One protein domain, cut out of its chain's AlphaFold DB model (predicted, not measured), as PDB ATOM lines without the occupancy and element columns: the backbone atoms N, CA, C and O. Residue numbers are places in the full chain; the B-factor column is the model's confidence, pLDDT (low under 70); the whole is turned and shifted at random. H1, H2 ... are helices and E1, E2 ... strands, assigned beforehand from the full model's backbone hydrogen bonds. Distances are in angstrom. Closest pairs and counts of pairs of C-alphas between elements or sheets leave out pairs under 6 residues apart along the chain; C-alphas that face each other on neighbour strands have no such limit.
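This is residues 37 to 87 of the 87 residues of an uncharacterized protein of Mycolicibacterium duvalii (UniProt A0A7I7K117). This is a loose, elongated chain of helices with no closed core: the short helices H1 and H2 lie toward one end, a loop of residues 57 to 65 folds back from H2, and the longest helix, H3, runs along the long axis toward the other end. Residues 74 to 79, of which 74 to 77 belong to H3, and the tail of residues 82 to 87 stick out there, while the short strand E1 leads into H1 from the first printed residue. The printed part has 51 residues, with one named strand and three named helices in the order E1, H1, H2, H3, and the class is mostly helix. It is loose, with a radius of gyration of the C-alphas of 13.3 A, and its C-alphas span 41 by 17 by 17 A, a rod.

Start at E1, residues 37 to 39, which pairs with no named strand. A tight link of 2 residues leads you to H1, residues 42 to 47, though E1 and H1 are apart. After a tight link of 1 residue you reach H2, residues 49 to 56. H1 and H2 only just touch, with 3 pairs of C-alphas within 8 A, and they touch only at the corner by their link. Look for their closest C-alphas at Ala 45 and Arg 51, 6.2 A apart. Their lines stand at a steep tilt of 60 degrees, and they run opposite ways. A short link of 9 residues then leads to H3, residues 66 to 77, which touches no helix. E1 is apart from H2 and from H3. In H1, H2 and H3 every O i to N i+4 pair is within hydrogen-bond range.

Find C-alpha 37 at (25.379, -23.906, -36.991); from there E1 runs 6.7 A to C-alpha 39. H1 goes from Ala 42 to Arg 47 over 8.7 A, and H2 from Glu 49 to Arg 56 over 10.5 A. Find C-alpha 66 at (39.563, -24.893, -33.420), where H3 begins; it runs 16.7 A to C-alpha 77 at (33.657, -9.311, -33.904).

Look at Ala 57 and Thr 87 for the two C-alphas farthest apart, 41.9 A. Without the stretches that stand free, the body has 39 residues and spans 34 by 17 by 16 A. The printed part has no cut and no long link, and it ends at residue 87, the chain's last residue. In the B-factor column you will find a mean pLDDT of 86.3 over the printed part; the model's confidence is under 70 at residues 60 to 64 and 86 to 87.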
ATOM      1  N   SER A  37      25.503 -22.829 -36.010       92.00
ATOM      2  CA  SER A  37      25.379 -23.906 -36.991       92.00
ATOM      3  C   SER A  37      26.487 -23.772 -38.029       92.00
ATOM      4  O   SER A  37      26.636 -22.715 -38.638       92.00
ATOM      5  N   VAL A  38      27.245 -24.846 -38.246       92.81
ATOM      6  CA  VAL A  38      28.331 -24.892 -39.232       92.81
ATOM      7  C   VAL A  38      28.082 -26.055 -40.178       92.81
ATOM      8  O   VAL A  38      27.966 -27.198 -39.738       92.81
ATOM      9  N   GLN A  39      28.019 -25.768 -41.471       92.00
ATOM     10  CA  GLN A  39      27.968 -26.779 -42.515       92.00
ATOM     11  C   GLN A  39      29.340 -26.931 -43.159       92.00
ATOM     12  O   GLN A  39      29.990 -25.961 -43.560       92.00
ATOM     13  N   TRP A  40      29.755 -28.188 -43.247       91.38
ATOM     14  CA  TRP A  40      30.990 -28.616 -43.876       91.38
ATOM     15  C   TRP A  40      30.652 -29.365 -45.153       91.38
ATOM     16  O   TRP A  40      29.889 -30.330 -45.112       91.38
ATOM     17  N   ASP A  41      31.256 -28.956 -46.262       91.31
ATOM     18  CA  ASP A  41      31.274 -29.764 -47.474       91.31
ATOM     19  C   ASP A  41      32.529 -30.656 -47.522       91.31
ATOM     20  O   ASP A  41      33.433 -30.573 -46.677       91.31
ATOM     21  N   ALA A  42      32.581 -31.533 -48.525       90.50
ATOM     22  CA  ALA A  42      33.705 -32.441 -48.722       90.50
ATOM     23  C   ALA A  42      35.031 -31.695 -48.965       90.50
ATOM     24  O   ALA A  42      36.080 -32.154 -48.517       90.50
ATOM     25  N   ALA A  43      35.003 -30.534 -49.625       92.12
ATOM     26  CA  ALA A  43      36.201 -29.769 -49.958       92.12
ATOM     27  C   ALA A  43      36.786 -29.050 -48.729       92.12
ATOM     28  O   ALA A  43      38.004 -29.011 -48.549       92.12
ATOM     29  N   ALA A  44      35.939 -28.501 -47.863       92.56
ATOM     30  CA  ALA A  44      36.313 -27.915 -46.584       92.56
ATOM     31  C   ALA A  44      36.842 -28.992 -45.629       92.56
ATOM     32  O   ALA A  44      37.891 -28.810 -45.006       92.56
ATOM     33  N   ALA A  45      36.162 -30.143 -45.563       89.56
ATOM     34  CA  ALA A  45      36.597 -31.278 -44.755       89.56
ATOM     35  C   ALA A  45      37.956 -31.828 -45.222       89.56
ATOM     36  O   ALA A  45      38.805 -32.129 -44.387       89.56
ATOM     37  N   ALA A  46      38.192 -31.895 -46.536       89.00
ATOM     38  CA  ALA A  46      39.464 -32.329 -47.108       89.00
ATOM     39  C   ALA A  46      40.611 -31.331 -46.888       89.00
ATOM     40  O   ALA A  46      41.768 -31.737 -46.859       89.00
ATOM     41  N   ARG A  47      40.343 -30.034 -46.703       92.25
ATOM     42  CA  ARG A  47      41.401 -29.051 -46.406       92.25
ATOM     43  C   ARG A  47      41.880 -29.122 -44.956       92.25
ATOM     44  O   ARG A  47      43.078 -29.049 -44.691       92.25
ATOM     45  N   CYS A  48      40.968 -29.343 -44.015       91.62
ATOM     46  CA  CYS A  48      41.283 -29.359 -42.588       91.62
ATOM     47  C   CYS A  48      42.047 -30.629 -42.155       91.62
ATOM     48  O   CYS A  48      41.493 -31.728 -42.170       91.62
ATOM     49  N   GLU A  49      43.302 -30.479 -41.710       88.19
ATOM     50  CA  GLU A  49      44.122 -31.602 -41.221       88.19
ATOM     51  C   GLU A  49      43.509 -32.282 -39.993       88.19
ATOM     52  O   GLU A  49      43.406 -33.502 -39.973       88.19
ATOM     53  N   GLU A  50      43.022 -31.516 -39.008       86.88
ATOM     54  CA  GLU A  50      42.402 -32.067 -37.789       86.88
ATOM     55  C   GLU A  50      41.230 -33.000 -38.119       86.88
ATOM     56  O   GLU A  50      41.111 -34.092 -37.566       86.88
ATOM     57  N   ARG A  51      40.382 -32.599 -39.075       86.19
ATOM     58  CA  ARG A  51      39.235 -33.406 -39.506       86.19
ATOM     59  C   ARG A  51      39.658 -34.610 -40.336       86.19
ATOM     60  O   ARG A  51      39.069 -35.675 -40.179       86.19
ATOM     61  N   ARG A  52      40.682 -34.473 -41.186       86.00
ATOM     62  CA  ARG A  52      41.266 -35.613 -41.913       86.00
ATOM     63  C   ARG A  52      41.876 -36.634 -40.956       86.00
ATOM     64  O   ARG A  52      41.672 -37.830 -41.145       86.00
ATOM     65  N   ALA A  53      42.589 -36.178 -39.931       85.12
ATOM     66  CA  ALA A  53      43.166 -37.032 -38.902       85.12
ATOM     67  C   ALA A  53      42.075 -37.754 -38.096       85.12
ATOM     68  O   ALA A  53      42.140 -38.973 -37.960       85.12
ATOM     69  N   ALA A  54      41.036 -37.034 -37.656       83.25
ATOM     70  CA  ALA A  54      39.888 -37.615 -36.957       83.25
ATOM     71  C   ALA A  54      39.179 -38.689 -37.803       83.25
ATOM     72  O   ALA A  54      38.979 -39.810 -37.340       83.25
ATOM     73  N   ALA A  55      38.899 -38.394 -39.077       82.31
ATOM     74  CA  ALA A  55      38.268 -39.347 -39.989       82.31
ATOM     75  C   ALA A  55      39.106 -40.624 -40.187       82.31
ATOM     76  O   ALA A  55      38.558 -41.724 -40.194       82.31
ATOM     77  N   ARG A  56      40.438 -40.503 -40.310       83.56
ATOM     78  CA  ARG A  56      41.349 -41.660 -40.424       83.56
ATOM     79  C   ARG A  56      41.421 -42.488 -39.143       83.56
ATOM     80  O   ARG A  56      41.584 -43.699 -39.225       83.56
ATOM     81  N   ALA A  57      41.299 -41.848 -37.983       84.12
ATOM     82  CA  ALA A  57      41.280 -42.516 -36.685       84.12
ATOM     83  C   ALA A  57      39.945 -43.229 -36.388       84.12
ATOM     84  O   ALA A  57      39.802 -43.827 -35.324       84.12
ATOM     85  N   GLY A  58      38.962 -43.157 -37.297       79.94
ATOM     86  CA  GLY A  58      37.614 -43.669 -37.057       79.94
ATOM     87  C   GLY A  58      36.841 -42.854 -36.017       79.94
ATOM     88  O   GLY A  58      35.824 -43.326 -35.513       79.94
ATOM     89  N   ASP A  59      37.311 -41.643 -35.693       78.50
ATOM     90  CA  ASP A  59      36.621 -40.743 -34.780       78.50
ATOM     91  C   ASP A  59      35.374 -40.195 -35.486       78.50
ATOM     92  O   ASP A  59      35.441 -39.361 -36.393       78.50
ATOM     93  N   THR A  60      34.216 -40.722 -35.092       63.19
ATOM     94  CA  THR A  60      32.903 -40.267 -35.557       63.19
ATOM     95  C   THR A  60      32.465 -38.978 -34.874       63.19
ATOM     96  O   THR A  60      31.497 -38.355 -35.322       63.19
ATOM     97  N   PHE A  61      33.174 -38.522 -33.833       64.88
ATOM     98  CA  PHE A  61      32.934 -37.201 -33.292       64.88
ATOM     99  C   PHE A  61      33.435 -36.164 -34.289       64.88
ATOM    100  O   PHE A  61      34.608 -36.091 -34.653       64.88
ATOM    101  N   LEU A  62      32.507 -35.312 -34.718       61.19
ATOM    102  CA  LEU A  62      32.781 -34.110 -35.489       61.19
ATOM    103  C   LEU A  62      33.592 -33.136 -34.622       61.19
ATOM    104  O   LEU A  62      33.071 -32.110 -34.186       61.19
ATOM    105  N   ARG A  63      34.880 -33.419 -34.378       66.88
ATOM    106  CA  ARG A  63      35.803 -32.422 -33.840       66.88
ATOM    107  C   ARG A  63      35.808 -31.260 -34.829       66.88
ATOM    108  O   ARG A  63      36.245 -31.366 -35.978       66.88
ATOM    109  N   GLY A  64      35.170 -30.167 -34.423       69.00
ATOM    110  CA  GLY A  64      35.266 -28.903 -35.133       69.00
ATOM    111  C   GLY A  64      36.716 -28.441 -35.085       69.00
ATOM    112  O   GLY A  64      37.344 -28.559 -34.035       69.00
ATOM    113  N   CYS A  65      37.226 -27.927 -36.202       84.56
ATOM    114  CA  CYS A  65      38.542 -27.302 -36.242       84.56
ATOM    115  C   CYS A  65      38.547 -26.090 -35.307       84.56
ATOM    116  O   CYS A  65      37.701 -25.206 -35.468       84.56
ATOM    117  N   THR A  66      39.472 -26.036 -34.349       87.12
ATOM    118  CA  THR A  66      39.563 -24.893 -33.420       87.12
ATOM    119  C   THR A  66      39.791 -23.594 -34.187       87.12
ATOM    120  O   THR A  66      39.061 -22.634 -33.985       87.12
ATOM    121  N   ASN A  67      40.649 -23.622 -35.209       91.69
ATOM    122  CA  ASN A  67      40.894 -22.461 -36.068       91.69
ATOM    123  C   ASN A  67      39.640 -21.979 -36.834       91.69
ATOM    124  O   ASN A  67      39.529 -20.801 -37.162       91.69
ATOM    125  N   VAL A  68      38.683 -22.869 -37.140       93.44
ATOM    126  CA  VAL A  68      37.392 -22.451 -37.720       93.44
ATOM    127  C   VAL A  68      36.541 -21.735 -36.677       93.44
ATOM    128  O   VAL A  68      35.870 -20.770 -37.029       93.44
ATOM    129  N   ARG A  69      36.566 -22.169 -35.411       91.88
ATOM    130  CA  ARG A  69      35.864 -21.460 -34.332       91.88
ATOM    131  C   ARG A  69      36.421 -20.047 -34.167       91.88
ATOM    132  O   ARG A  69      35.647 -19.100 -34.232       91.88
ATOM    133  N   ASP A  70      37.742 -19.906 -34.124       93.81
ATOM    134  CA  ASP A  70      38.403 -18.599 -34.019       93.81
ATOM    135  C   ASP A  70      38.084 -17.702 -35.227       93.81
ATOM    136  O   ASP A  70      37.856 -16.498 -35.089       93.81
ATOM    137  N   ALA A  71      38.027 -18.283 -36.432       95.19
ATOM    138  CA  ALA A  71      37.642 -17.562 -37.643       95.19
ATOM    139  C   ALA A  71      36.188 -17.064 -37.585       95.19
ATOM    140  O   ALA A  71      35.915 -15.939 -38.008       95.19
ATOM    141  N   ILE A  72      35.273 -17.873 -37.041       95.25
ATOM    142  CA  ILE A  72      33.868 -17.508 -36.822       95.25
ATOM    143  C   ILE A  72      33.768 -16.370 -35.810       95.25
ATOM    144  O   ILE A  72      33.142 -15.358 -36.108       95.25
ATOM    145  N   GLU A  73      34.402 -16.499 -34.646       94.69
ATOM    146  CA  GLU A  73      34.400 -15.461 -33.608       94.69
ATOM    147  C   GLU A  73      34.980 -14.149 -34.137       94.69
ATOM    148  O   GLU A  73      34.383 -13.087 -33.980       94.69
ATOM    149  N   SER A  74      36.084 -14.228 -34.879       95.00
ATOM    150  CA  SER A  74      36.683 -13.063 -35.523       95.00
ATOM    151  C   SER A  74      35.754 -12.424 -36.562       95.00
ATOM    152  O   SER A  74      35.737 -11.203 -36.685       95.00
ATOM    153  N   ALA A  75      35.005 -13.219 -37.334       95.62
ATOM    154  CA  ALA A  75      34.035 -12.703 -38.301       95.62
ATOM    155  C   ALA A  75      32.864 -11.994 -37.607       95.62
ATOM    156  O   ALA A  75      32.422 -10.953 -38.083       95.62
ATOM    157  N   VAL A  76      32.407 -12.506 -36.462       95.38
ATOM    158  CA  VAL A  76      31.372 -11.853 -35.644       95.38
ATOM    159  C   VAL A  76      31.879 -10.527 -35.096       95.38
ATOM    160  O   VAL A  76      31.231  -9.504 -35.286       95.38
ATOM    161  N   SER A  77      33.066 -10.519 -34.489       94.31
ATOM    162  CA  SER A  77      33.657  -9.311 -33.904       94.31
ATOM    163  C   SER A  77      33.919  -8.207 -34.932       94.31
ATOM    164  O   SER A  77      33.894  -7.031 -34.584       94.31
ATOM    165  N   ARG A  78      34.161  -8.561 -36.202       94.19
ATOM    166  CA  ARG A  78      34.289  -7.594 -37.306       94.19
ATOM    167  C   ARG A  78      32.952  -7.152 -37.907       94.19
ATOM    168  O   ARG A  78      32.941  -6.218 -38.700       94.19
ATOM    169  N   GLY A  79      31.847  -7.815 -37.564       92.38
ATOM    170  CA  GLY A  79      30.534  -7.589 -38.171       92.38
ATOM    171  C   GLY A  79      30.317  -8.294 -39.518       92.38
ATOM    172  O   GLY A  79      29.273  -8.105 -40.135       92.38
ATOM    173  N   ASP A  80      31.257  -9.134 -39.963       92.75
ATOM    174  CA  ASP A  80      31.144  -9.911 -41.209       92.75
ATOM    175  C   ASP A  80      30.119 -11.055 -41.087       92.75
ATOM    176  O   ASP A  80      29.520 -11.478 -42.078       92.75
ATOM    177  N   LEU A  81      29.930 -11.575 -39.866       93.50
ATOM    178  CA  LEU A  81      28.968 -12.628 -39.538       93.50
ATOM    179  C   LEU A  81      27.942 -12.104 -38.528       93.50
ATOM    180  O   LEU A  81      28.288 -11.807 -37.385       93.50
ATOM    181  N   ARG A  82      26.668 -12.035 -38.927       92.12
ATOM    182  CA  ARG A  82      25.588 -11.528 -38.061       92.12
ATOM    183  C   ARG A  82      25.164 -12.563 -37.011       92.12
ATOM    184  O   ARG A  82      24.961 -13.734 -37.336       92.12
ATOM    185  N   VAL A  83      24.941 -12.103 -35.778       92.94
ATOM    186  CA  VAL A  83      24.237 -12.852 -34.723       92.94
ATOM    187  C   VAL A  83      22.750 -12.502 -34.777       92.94
ATOM    188  O   VAL A  83      22.389 -11.329 -34.772       92.94
ATOM    189  N   LEU A  84      21.877 -13.505 -34.882       88.69
ATOM    190  CA  LEU A  84      20.452 -13.259 -35.140       88.69
ATOM    191  C   LEU A  84      19.662 -12.828 -33.901       88.69
ATOM    192  O   LEU A  84      18.818 -11.952 -34.017       88.69
ATOM    193  N   SER A  85      19.935 -13.412 -32.733       81.31
ATOM    194  CA  SER A  85      19.256 -13.079 -31.467       81.31
ATOM    195  C   SER A  85      19.751 -11.788 -30.795       81.31
ATOM    196  O   SER A  85      19.395 -11.540 -29.651       81.31
ATOM    197  N   ASP A  86      20.572 -10.990 -31.479       64.12
ATOM    198  CA  ASP A  86      21.078  -9.691 -31.000       64.12
ATOM    199  C   ASP A  86      20.225  -8.506 -31.516       64.12
ATOM    200  O   ASP A  86      20.599  -7.348 -31.376       64.12
ATOM    201  N   THR A  87      19.090  -8.787 -32.174       54.47
ATOM    202  CA  THR A  87      18.143  -7.799 -32.732       54.47
ATOM    203  C   THR A  87      16.778  -7.905 -32.069       54.47
ATOM    204  O   THR A  87      16.334  -9.052 -31.840       54.47
TER     205      THR A  87